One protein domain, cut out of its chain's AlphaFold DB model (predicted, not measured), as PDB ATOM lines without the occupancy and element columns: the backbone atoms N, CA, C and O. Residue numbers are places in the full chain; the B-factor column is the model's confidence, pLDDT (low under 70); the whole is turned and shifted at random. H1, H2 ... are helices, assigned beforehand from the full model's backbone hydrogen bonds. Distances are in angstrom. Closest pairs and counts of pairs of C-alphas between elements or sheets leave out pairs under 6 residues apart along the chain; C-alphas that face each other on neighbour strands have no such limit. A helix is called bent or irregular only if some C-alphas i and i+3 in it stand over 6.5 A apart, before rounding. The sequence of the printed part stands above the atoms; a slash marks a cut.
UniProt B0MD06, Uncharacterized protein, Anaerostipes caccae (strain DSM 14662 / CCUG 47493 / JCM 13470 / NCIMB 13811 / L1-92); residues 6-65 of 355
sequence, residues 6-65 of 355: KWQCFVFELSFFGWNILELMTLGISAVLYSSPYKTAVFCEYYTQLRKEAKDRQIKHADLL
ATOM      1  N   LYS A   6     -49.784 -51.995  -3.641       93.88
ATOM      2  CA  LYS A   6     -50.301 -51.264  -4.814       93.88
ATOM      3  C   LYS A   6     -51.722 -50.742  -4.606       93.88
ATOM      4  O   LYS A   6     -51.986 -49.587  -4.905       93.88
ATOM      5  N   TRP A   7     -52.615 -51.583  -4.079       95.12
ATOM      6  CA  TRP A   7     -54.002 -51.187  -3.821       95.12
ATOM      7  C   TRP A   7     -54.090 -50.106  -2.741       95.12
ATOM      8  O   TRP A   7     -54.779 -49.109  -2.921       95.12
ATOM      9  N   GLN A   8     -53.317 -50.257  -1.663       94.50
ATOM     10  CA  GLN A   8     -53.210 -49.247  -0.613       94.50
ATOM     11  C   GLN A   8     -52.717 -47.904  -1.170       94.50
ATOM     12  O   GLN A   8     -53.321 -46.877  -0.887       94.50
ATOM     13  N   CYS A   9     -51.672 -47.917  -2.006       94.19
ATOM     14  CA  CYS A   9     -51.146 -46.721  -2.669       94.19
ATOM     15  C   CYS A   9     -52.189 -46.060  -3.576       94.19
ATOM     16  O   CYS A   9     -52.324 -44.847  -3.563       94.19
ATOM     17  N   PHE A  10     -52.962 -46.849  -4.323       95.50
ATOM     18  CA  PHE A  10     -54.024 -46.329  -5.181       95.50
ATOM     19  C   PHE A  10     -55.147 -45.655  -4.377       95.50
ATOM     20  O   PHE A  10     -55.553 -44.541  -4.692       95.50
ATOM     21  N   VAL A  11     -55.621 -46.290  -3.299       95.62
ATOM     22  CA  VAL A  11     -56.617 -45.681  -2.396       95.62
ATOM     23  C   VAL A  11     -56.058 -44.409  -1.747       95.62
ATOM     24  O   VAL A  11     -56.774 -43.424  -1.576       95.62
ATOM     25  N   PHE A  12     -54.764 -44.406  -1.432       94.56
ATOM     26  CA  PHE A  12     -54.070 -43.241  -0.905       94.56
ATOM     27  C   PHE A  12     -53.983 -42.101  -1.925       94.56
ATOM     28  O   PHE A  12     -54.310 -40.968  -1.588       94.56
ATOM     29  N   GLU A  13     -53.647 -42.381  -3.185       94.50
ATOM     30  CA  GLU A  13     -53.709 -41.411  -4.288       94.50
ATOM     31  C   GLU A  13     -55.125 -40.852  -4.471       94.50
ATOM     32  O   GLU A  13     -55.298 -39.638  -4.590       94.50
ATOM     33  N   LEU A  14     -56.152 -41.707  -4.411       95.00
ATOM     34  CA  LEU A  14     -57.552 -41.284  -4.502       95.00
ATOM     35  C   LEU A  14     -57.976 -40.349  -3.367       95.00
ATOM     36  O   LEU A  14     -58.821 -39.482  -3.589       95.00
ATOM     37  N   SER A  15     -57.375 -40.454  -2.177       95.44
ATOM     38  CA  SER A  15     -57.650 -39.520  -1.073       95.44
ATOM     39  C   SER A  15     -57.305 -38.067  -1.429       95.44
ATOM     40  O   SER A  15     -57.879 -37.133  -0.869       95.44
ATOM     41  N   PHE A  16     -56.436 -37.867  -2.425       95.56
ATOM     42  CA  PHE A  16     -56.069 -36.556  -2.940       95.56
ATOM     43  C   PHE A  16     -56.946 -36.053  -4.090       95.56
ATOM     44  O   PHE A  16     -56.704 -34.959  -4.602       95.56
ATOM     45  N   PHE A  17     -57.979 -36.795  -4.494       95.00
ATOM     46  CA  PHE A  17     -58.830 -36.417  -5.624       95.00
ATOM     47  C   PHE A  17     -59.475 -35.034  -5.447       95.00
ATOM     48  O   PHE A  17     -59.480 -34.234  -6.380       95.00
ATOM     49  N   GLY A  18     -59.924 -34.700  -4.232       94.19
ATOM     50  CA  GLY A  18     -60.459 -33.368  -3.925       94.19
ATOM     51  C   GLY A  18     -59.440 -32.243  -4.144       94.19
ATOM     52  O   GLY A  18     -59.794 -31.181  -4.652       94.19
ATOM     53  N   TRP A  19     -58.159 -32.491  -3.852       93.94
ATOM     54  CA  TRP A  19     -57.089 -31.534  -4.139       93.94
ATOM     55  C   TRP A  19     -56.885 -31.350  -5.642       93.94
ATOM     56  O   TRP A  19     -56.702 -30.222  -6.070       93.94
ATOM     57  N   ASN A  20     -56.978 -32.409  -6.452       92.12
ATOM     58  CA  ASN A  20     -56.887 -32.285  -7.916       92.12
ATOM     59  C   ASN A  20     -58.013 -31.400  -8.485       92.12
ATOM     60  O   ASN A  20     -57.782 -30.603  -9.393       92.12
ATOM     61  N   ILE A  21     -59.233 -31.510  -7.940       94.31
ATOM     62  CA  ILE A  21     -60.352 -30.635  -8.326       94.31
ATOM     63  C   ILE A  21     -60.040 -29.185  -7.948       94.31
ATOM     64  O   ILE A  21     -60.215 -28.288  -8.770       94.31
ATOM     65  N   LEU A  22     -59.544 -28.948  -6.731       93.00
ATOM     66  CA  LEU A  22     -59.175 -27.606  -6.279       93.00
ATOM     67  C   LEU A  22     -58.049 -27.000  -7.131       93.00
ATOM     68  O   LEU A  22     -58.106 -25.823  -7.486       93.00
ATOM     69  N   GLU A  23     -57.047 -27.796  -7.499       92.56
ATOM     70  CA  GLU A  23     -55.974 -27.395  -8.413       92.56
ATOM     71  C   GLU A  23     -56.545 -26.912  -9.748       92.56
ATOM     72  O   GLU A  23     -56.186 -25.825 -10.196       92.56
ATOM     73  N   LEU A  24     -57.495 -27.649 -10.331       92.81
ATOM     74  CA  LEU A  24     -58.165 -27.251 -11.568       92.81
ATOM     75  C   LEU A  24     -58.988 -25.966 -11.391       92.81
ATOM     76  O   LEU A  24     -58.854 -25.036 -12.182       92.81
ATOM     77  N   MET A  25     -59.799 -25.883 -10.331       94.38
ATOM     78  CA  MET A  25     -60.641 -24.711 -10.045       94.38
ATOM     79  C   MET A  25     -59.829 -23.438  -9.790       94.38
ATOM     80  O   MET A  25     -60.300 -22.337 -10.052       94.38
ATOM     81  N   THR A  26     -58.609 -23.583  -9.276       90.88
ATOM     82  CA  THR A  26     -57.693 -22.469  -8.991       90.88
ATOM     83  C   THR A  26     -56.684 -22.225 -10.109       90.88
ATOM     84  O   THR A  26     -55.716 -21.495  -9.895       90.88
ATOM     85  N   LEU A  27     -56.872 -22.842 -11.283       86.81
ATOM     86  CA  LEU A  27     -55.962 -22.740 -12.429       86.81
ATOM     87  C   LEU A  27     -54.491 -23.017 -12.045       86.81
ATOM     88  O   LEU A  27     -53.568 -22.363 -12.521       86.81
ATOM     89  N   GLY A  28     -54.268 -23.971 -11.137       83.19
ATOM     90  CA  GLY A  28     -52.942 -24.392 -10.679       83.19
ATOM     91  C   GLY A  28     -52.338 -23.571  -9.534       83.19
ATOM     92  O   GLY A  28     -51.300 -23.966  -9.002       83.19
ATOM     93  N   ILE A  29     -52.973 -22.485  -9.075       86.50
ATOM     94  CA  ILE A  29     -52.440 -21.665  -7.969       86.50
ATOM     95  C   ILE A  29     -52.308 -22.494  -6.684       86.50
ATOM     96  O   ILE A  29     -51.262 -22.479  -6.032       86.50
ATOM     97  N   SER A  30     -53.338 -23.273  -6.333       90.06
ATOM     98  CA  SER A  30     -53.272 -24.136  -5.144       90.06
ATOM     99  C   SER A  30     -52.253 -25.272  -5.287       90.06
ATOM    100  O   SER A  30     -51.720 -25.719  -4.268       90.06
ATOM    101  N   ALA A  31     -51.939 -25.709  -6.515       88.38
ATOM    102  CA  ALA A  31     -50.911 -26.714  -6.798       88.38
ATOM    103  C   ALA A  31     -49.537 -26.203  -6.367       88.38
ATOM    104  O   ALA A  31     -48.836 -26.855  -5.596       88.38
ATOM    105  N   VAL A  32     -49.185 -25.003  -6.828       82.06
ATOM    106  CA  VAL A  32     -47.880 -24.382  -6.575       82.06
ATOM    107  C   VAL A  32     -47.705 -24.032  -5.100       82.06
ATOM    108  O   VAL A  32     -46.645 -24.283  -4.532       82.06
ATOM    109  N   LEU A  33     -48.736 -23.458  -4.475       87.88
ATOM    110  CA  LEU A  33     -48.609 -22.897  -3.130       87.88
ATOM    111  C   LEU A  33     -48.768 -23.923  -2.005       87.88
ATOM    112  O   LEU A  33     -48.259 -23.686  -0.911       87.88
ATOM    113  N   TYR A  34     -49.482 -25.030  -2.230       91.62
ATOM    114  CA  TYR A  34     -49.822 -25.940  -1.133       91.62
ATOM    115  C   TYR A  34     -49.934 -27.409  -1.533       91.62
ATOM    116  O   TYR A  34     -49.219 -28.255  -0.998       91.62
ATOM    117  N   SER A  35     -50.831 -27.735  -2.461       92.25
ATOM    118  CA  SER A  35     -51.262 -29.120  -2.679       92.25
ATOM    119  C   SER A  35     -50.175 -30.019  -3.275       92.25
ATOM    120  O   SER A  35     -50.038 -31.148  -2.808       92.25
ATOM    121  N   SER A  36     -49.324 -29.532  -4.186       91.69
ATOM    122  CA  SER A  36     -48.190 -30.324  -4.696       91.69
ATOM    123  C   SER A  36     -47.104 -30.569  -3.636       91.69
ATOM    124  O   SER A  36     -46.726 -31.732  -3.453       91.69
ATOM    125  N   PRO A  37     -46.617 -29.551  -2.888       93.00
ATOM    126  CA  PRO A  37     -45.725 -29.781  -1.749       93.00
ATOM    127  C   PRO A  37     -46.312 -30.743  -0.710       93.00
ATOM    128  O   PRO A  37     -45.620 -31.658  -0.262       93.00
ATOM    129  N   TYR A  38     -47.596 -30.582  -0.372       93.94
ATOM    130  CA  TYR A  38     -48.292 -31.428   0.596       93.94
ATOM    131  C   TYR A  38     -48.374 -32.888   0.134       93.94
ATOM    132  O   TYR A  38     -47.926 -33.779   0.855       93.94
ATOM    133  N   LYS A  39     -48.857 -33.143  -1.093       94.56
ATOM    134  CA  LYS A  39     -48.878 -34.487  -1.697       94.56
ATOM    135  C   LYS A  39     -47.486 -35.110  -1.674       94.56
ATOM    136  O   LYS A  39     -47.323 -36.230  -1.201       94.56
ATOM    137  N   THR A  40     -46.474 -34.370  -2.122       94.44
ATOM    138  CA  THR A  40     -45.087 -34.853  -2.176       94.44
ATOM    139  C   THR A  40     -44.576 -35.270  -0.797       94.44
ATOM    140  O   THR A  40     -44.015 -36.356  -0.665       94.44
ATOM    141  N   ALA A  41     -44.805 -34.457   0.237       94.31
ATOM    142  CA  ALA A  41     -44.405 -34.776   1.607       94.31
ATOM    143  C   ALA A  41     -45.100 -36.045   2.127       94.31
ATOM    144  O   ALA A  41     -44.452 -36.932   2.680       94.31
ATOM    145  N   VAL A  42     -46.404 -36.174   1.881       94.88
ATOM    146  CA  VAL A  42     -47.197 -37.321   2.334       94.88
ATOM    147  C   VAL A  42     -46.787 -38.619   1.620       94.88
ATOM    148  O   VAL A  42     -46.628 -39.658   2.264       94.88
ATOM    149  N   PHE A  43     -46.534 -38.575   0.308       95.44
ATOM    150  CA  PHE A  43     -45.982 -39.723  -0.417       95.44
ATOM    151  C   PHE A  43     -44.564 -40.069   0.043       95.44
ATOM    152  O   PHE A  43     -44.236 -41.252   0.138       95.44
ATOM    153  N   CYS A  44     -43.732 -39.074   0.360       93.31
ATOM    154  CA  CYS A  44     -42.392 -39.302   0.896       93.31
ATOM    155  C   CYS A  44     -42.438 -40.138   2.188       93.31
ATOM    156  O   CYS A  44     -41.721 -41.134   2.303       93.31
ATOM    157  N   GLU A  45     -43.339 -39.807   3.117       94.06
ATOM    158  CA  GLU A  45     -43.542 -40.580   4.351       94.06
ATOM    159  C   GLU A  45     -44.063 -41.997   4.079       94.06
ATOM    160  O   GLU A  45     -43.541 -42.975   4.621       94.06
ATOM    161  N   TYR A  46     -45.025 -42.145   3.166       94.81
ATOM    162  CA  TYR A  46     -45.523 -43.462   2.764       94.81
ATOM    163  C   TYR A  46     -44.402 -44.363   2.215       94.81
ATOM    164  O   TYR A  46     -44.229 -45.507   2.651       94.81
ATOM    165  N   TYR A  47     -43.574 -43.848   1.300       93.25
ATOM    166  CA  TYR A  47     -42.431 -44.590   0.764       93.25
ATOM    167  C   TYR A  47     -41.340 -44.839   1.812       93.25
ATOM    168  O   TYR A  47     -40.665 -45.872   1.755       93.25
ATOM    169  N   THR A  48     -41.195 -43.950   2.794       92.56
ATOM    170  CA  THR A  48     -40.296 -44.131   3.941       92.56
ATOM    171  C   THR A  48     -40.723 -45.323   4.794       92.56
ATOM    172  O   THR A  48     -39.895 -46.182   5.114       92.56
ATOM    173  N   GLN A  49     -42.020 -45.450   5.082       92.88
ATOM    174  CA  GLN A  49     -42.560 -46.602   5.802       92.88
ATOM    175  C   GLN A  49     -42.366 -47.903   5.013       92.88
ATOM    176  O   GLN A  49     -41.849 -48.879   5.558       92.88
ATOM    177  N   LEU A  50     -42.677 -47.903   3.712       93.25
ATOM    178  CA  LEU A  50     -42.448 -49.067   2.847       93.25
ATOM    179  C   LEU A  50     -40.971 -49.463   2.766       93.25
ATOM    180  O   LEU A  50     -40.648 -50.646   2.645       93.25
ATOM    181  N   ARG A  51     -40.058 -48.487   2.808       92.31
ATOM    182  CA  ARG A  51     -38.612 -48.739   2.830       92.31
ATOM    183  C   ARG A  51     -38.206 -49.445   4.114       92.31
ATOM    184  O   ARG A  51     -37.426 -50.392   4.048       92.31
ATOM    185  N   LYS A  52     -38.722 -48.995   5.260       91.31
ATOM    186  CA  LYS A  52     -38.478 -49.636   6.556       91.31
ATOM    187  C   LYS A  52     -38.982 -51.078   6.545       91.31
ATOM    188  O   LYS A  52     -38.208 -51.996   6.779       91.31
ATOM    189  N   GLU A  53     -40.226 -51.281   6.125       92.69
ATOM    190  CA  GLU A  53     -40.847 -52.606   6.072       92.69
ATOM    191  C   GLU A  53     -40.119 -53.561   5.108       92.69
ATOM    192  O   GLU A  53     -39.953 -54.748   5.385       92.69
ATOM    193  N   ALA A  54     -39.624 -53.041   3.983       91.94
ATOM    194  CA  ALA A  54     -38.795 -53.793   3.046       91.94
ATOM    195  C   ALA A  54     -37.466 -54.262   3.659       91.94
ATOM    196  O   ALA A  54     -37.040 -55.384   3.377       91.94
ATOM    197  N   LYS A  55     -36.822 -53.420   4.481       90.94
ATOM    198  CA  LYS A  55     -35.596 -53.778   5.207       90.94
ATOM    199  C   LYS A  55     -35.874 -54.803   6.303       90.94
ATOM    200  O   LYS A  55     -35.164 -55.802   6.365       90.94
ATOM    201  N   ASP A  56     -36.935 -54.602   7.083       92.56
ATOM    202  CA  ASP A  56     -37.331 -55.503   8.173       92.56
ATOM    203  C   ASP A  56     -37.670 -56.906   7.646       92.56
ATOM    204  O   ASP A  56     -37.278 -57.916   8.226       92.56
ATOM    205  N   ARG A  57     -38.340 -56.980   6.488       92.25
ATOM    206  CA  ARG A  57     -38.673 -58.239   5.801       92.25
ATOM    207  C   ARG A  57     -37.527 -58.813   4.956       92.25
ATOM    208  O   ARG A  57     -37.738 -59.825   4.293       92.25
ATOM    209  N   GLN A  58     -36.364 -58.153   4.918       91.25
ATOM    210  CA  GLN A  58     -35.187 -58.536   4.126       91.25
ATOM    211  C   GLN A  58     -35.522 -58.936   2.679       91.25
ATOM    212  O   GLN A  58     -35.069 -59.959   2.162       91.25
ATOM    213  N   ILE A  59     -36.355 -58.135   2.006       91.75
ATOM    214  CA  ILE A  59     -36.728 -58.433   0.620       91.75
ATOM    215  C   ILE A  59     -35.486 -58.429  -0.285       91.75
ATOM    216  O   ILE A  59     -34.503 -57.741  -0.014       91.75
ATOM    217  N   LYS A  60     -35.540 -59.156  -1.407       91.38
ATOM    218  CA  LYS A  60     -34.445 -59.186  -2.390       91.38
ATOM    219  C   LYS A  60     -33.986 -57.759  -2.745       91.38
ATOM    220  O   LYS A  60     -34.820 -56.936  -3.124       91.38
ATOM    221  N   HIS A  61     -32.676 -57.511  -2.668       90.00
ATOM    222  CA  HIS A  61     -32.027 -56.215  -2.914       90.00
ATOM    223  C   HIS A  61     -32.346 -55.097  -1.899       90.00
ATOM    224  O   HIS A  61     -32.156 -53.920  -2.205       90.00
ATOM    225  N   ALA A  62     -32.844 -55.419  -0.700       88.94
ATOM    226  CA  ALA A  62     -33.080 -54.420   0.350       88.94
ATOM    227  C   ALA A  62     -31.789 -53.718   0.821       88.94
ATOM    228  O   ALA A  62     -31.846 -52.584   1.296       88.94
ATOM    229  N   ASP A  63     -30.635 -54.362   0.652       87.88
ATOM    230  CA  ASP A  63     -29.290 -53.835   0.897       87.88
ATOM    231  C   ASP A  63     -28.945 -52.626   0.014       87.88
ATOM    232  O   ASP A  63     -28.250 -51.721   0.469       87.88
ATOM    233  N   LEU A  64     -29.506 -52.545  -1.199       87.81
ATOM    234  CA  LEU A  64     -29.332 -51.388  -2.089       87.81
ATOM    235  C   LEU A  64     -30.043 -50.126  -1.578       87.81
ATOM    236  O   LEU A  64     -29.803 -49.037  -2.084       87.81
ATOM    237  N   LEU A  65     -30.916 -50.238  -0.572       87.25
ATOM    238  CA  LEU A  65     -31.587 -49.101   0.063       87.25
ATOM    239  C   LEU A  65     -30.665 -48.471   1.121       87.25
ATOM    240  O   LEU A  65     -31.068 -48.277   2.271       87.25
TER     241      LEU A  65
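AT A GLANCE: This is residues 6 to 65 of the 355 residues of an uncharacterized protein of Anaerostipes caccae (strain DSM 14662 / CCUG 47493 / JCM 13470 / NCIMB 13811 / L1-92) (UniProt B0MD06). The model is a long, narrow and loose helical hairpin: H1 and then H2 make one side, and the single long helix H3 folds back from the end of H2 and makes the length of the whole. H2 touches the first part of H3, H1 is near H3 without touching it, and past the far end of H3 residues 56 to 61 stick out before the last residues turn back. The printed part has 60 residues with three named helices, H1, H2 and H3 in that order, and no named strand; the class is all helix. It is loose, with a radius of gyration of the C-alphas of 15.1 A, and its outline is a rod with spans of 45 by 21 by 12 A.

IN THESE COORDINATES: H1 runs from Lys 6 to Ser 15, 14.4 A from first to last C-alpha, and begins with C-alpha 6 at (-50.301, -51.264, -4.814). After Phe 16, H2 runs from Phe 17 to Met 25, 12.6 A long, and ends with C-alpha 25 at (-60.641, -24.711, -10.045). After residues 26 to 28, H3 runs from Ile 29 to Asp 56, 28 residues and 40.4 A long, and ends with C-alpha 56 at (-37.331, -55.503, 8.173). H3 is irregular: C-alphas 33 and 36 are 7.6 A apart, where about 5 A is the distance in a regular helix, and it has a kink of 42 degrees near residue 36. Residues 57 to 65 follow with no named element.

HOW THE PARTS SIT: H1 and H2 meet only through their link. H2 and H3 form a helical hairpin and touch, with 6 pairs of C-alphas within 8 A. Their closest C-alphas, those of Glu 23 and Ser 30, are 5.3 A apart. H3 touches H2 with residues 29 to 35 alone. The two run opposite ways at a shallow tilt of 24 degrees, the line of H3 being a rough one. H1 and H3 are near each other, with no pair of C-alphas within 8 A but 8 pairs within 10 A. In H1 and H2 every O i to N i+4 pair is within hydrogen-bond range; in H3 it is 21 of 24.

THE WHOLE: The two C-alphas farthest apart, those of Met 25 and Gln 58, are 44.6 A apart, while those of Lys 6 and Leu 65, the first and last printed, are 19.5 A apart. Residues 56 to 61, of which 56 belongs to H3, stand free. The links from H1 to H2 and from H2 to H3 are both tight, and the printed part has no cut. The mean pLDDT of the printed part is 92.2, and no printed residue is under 70.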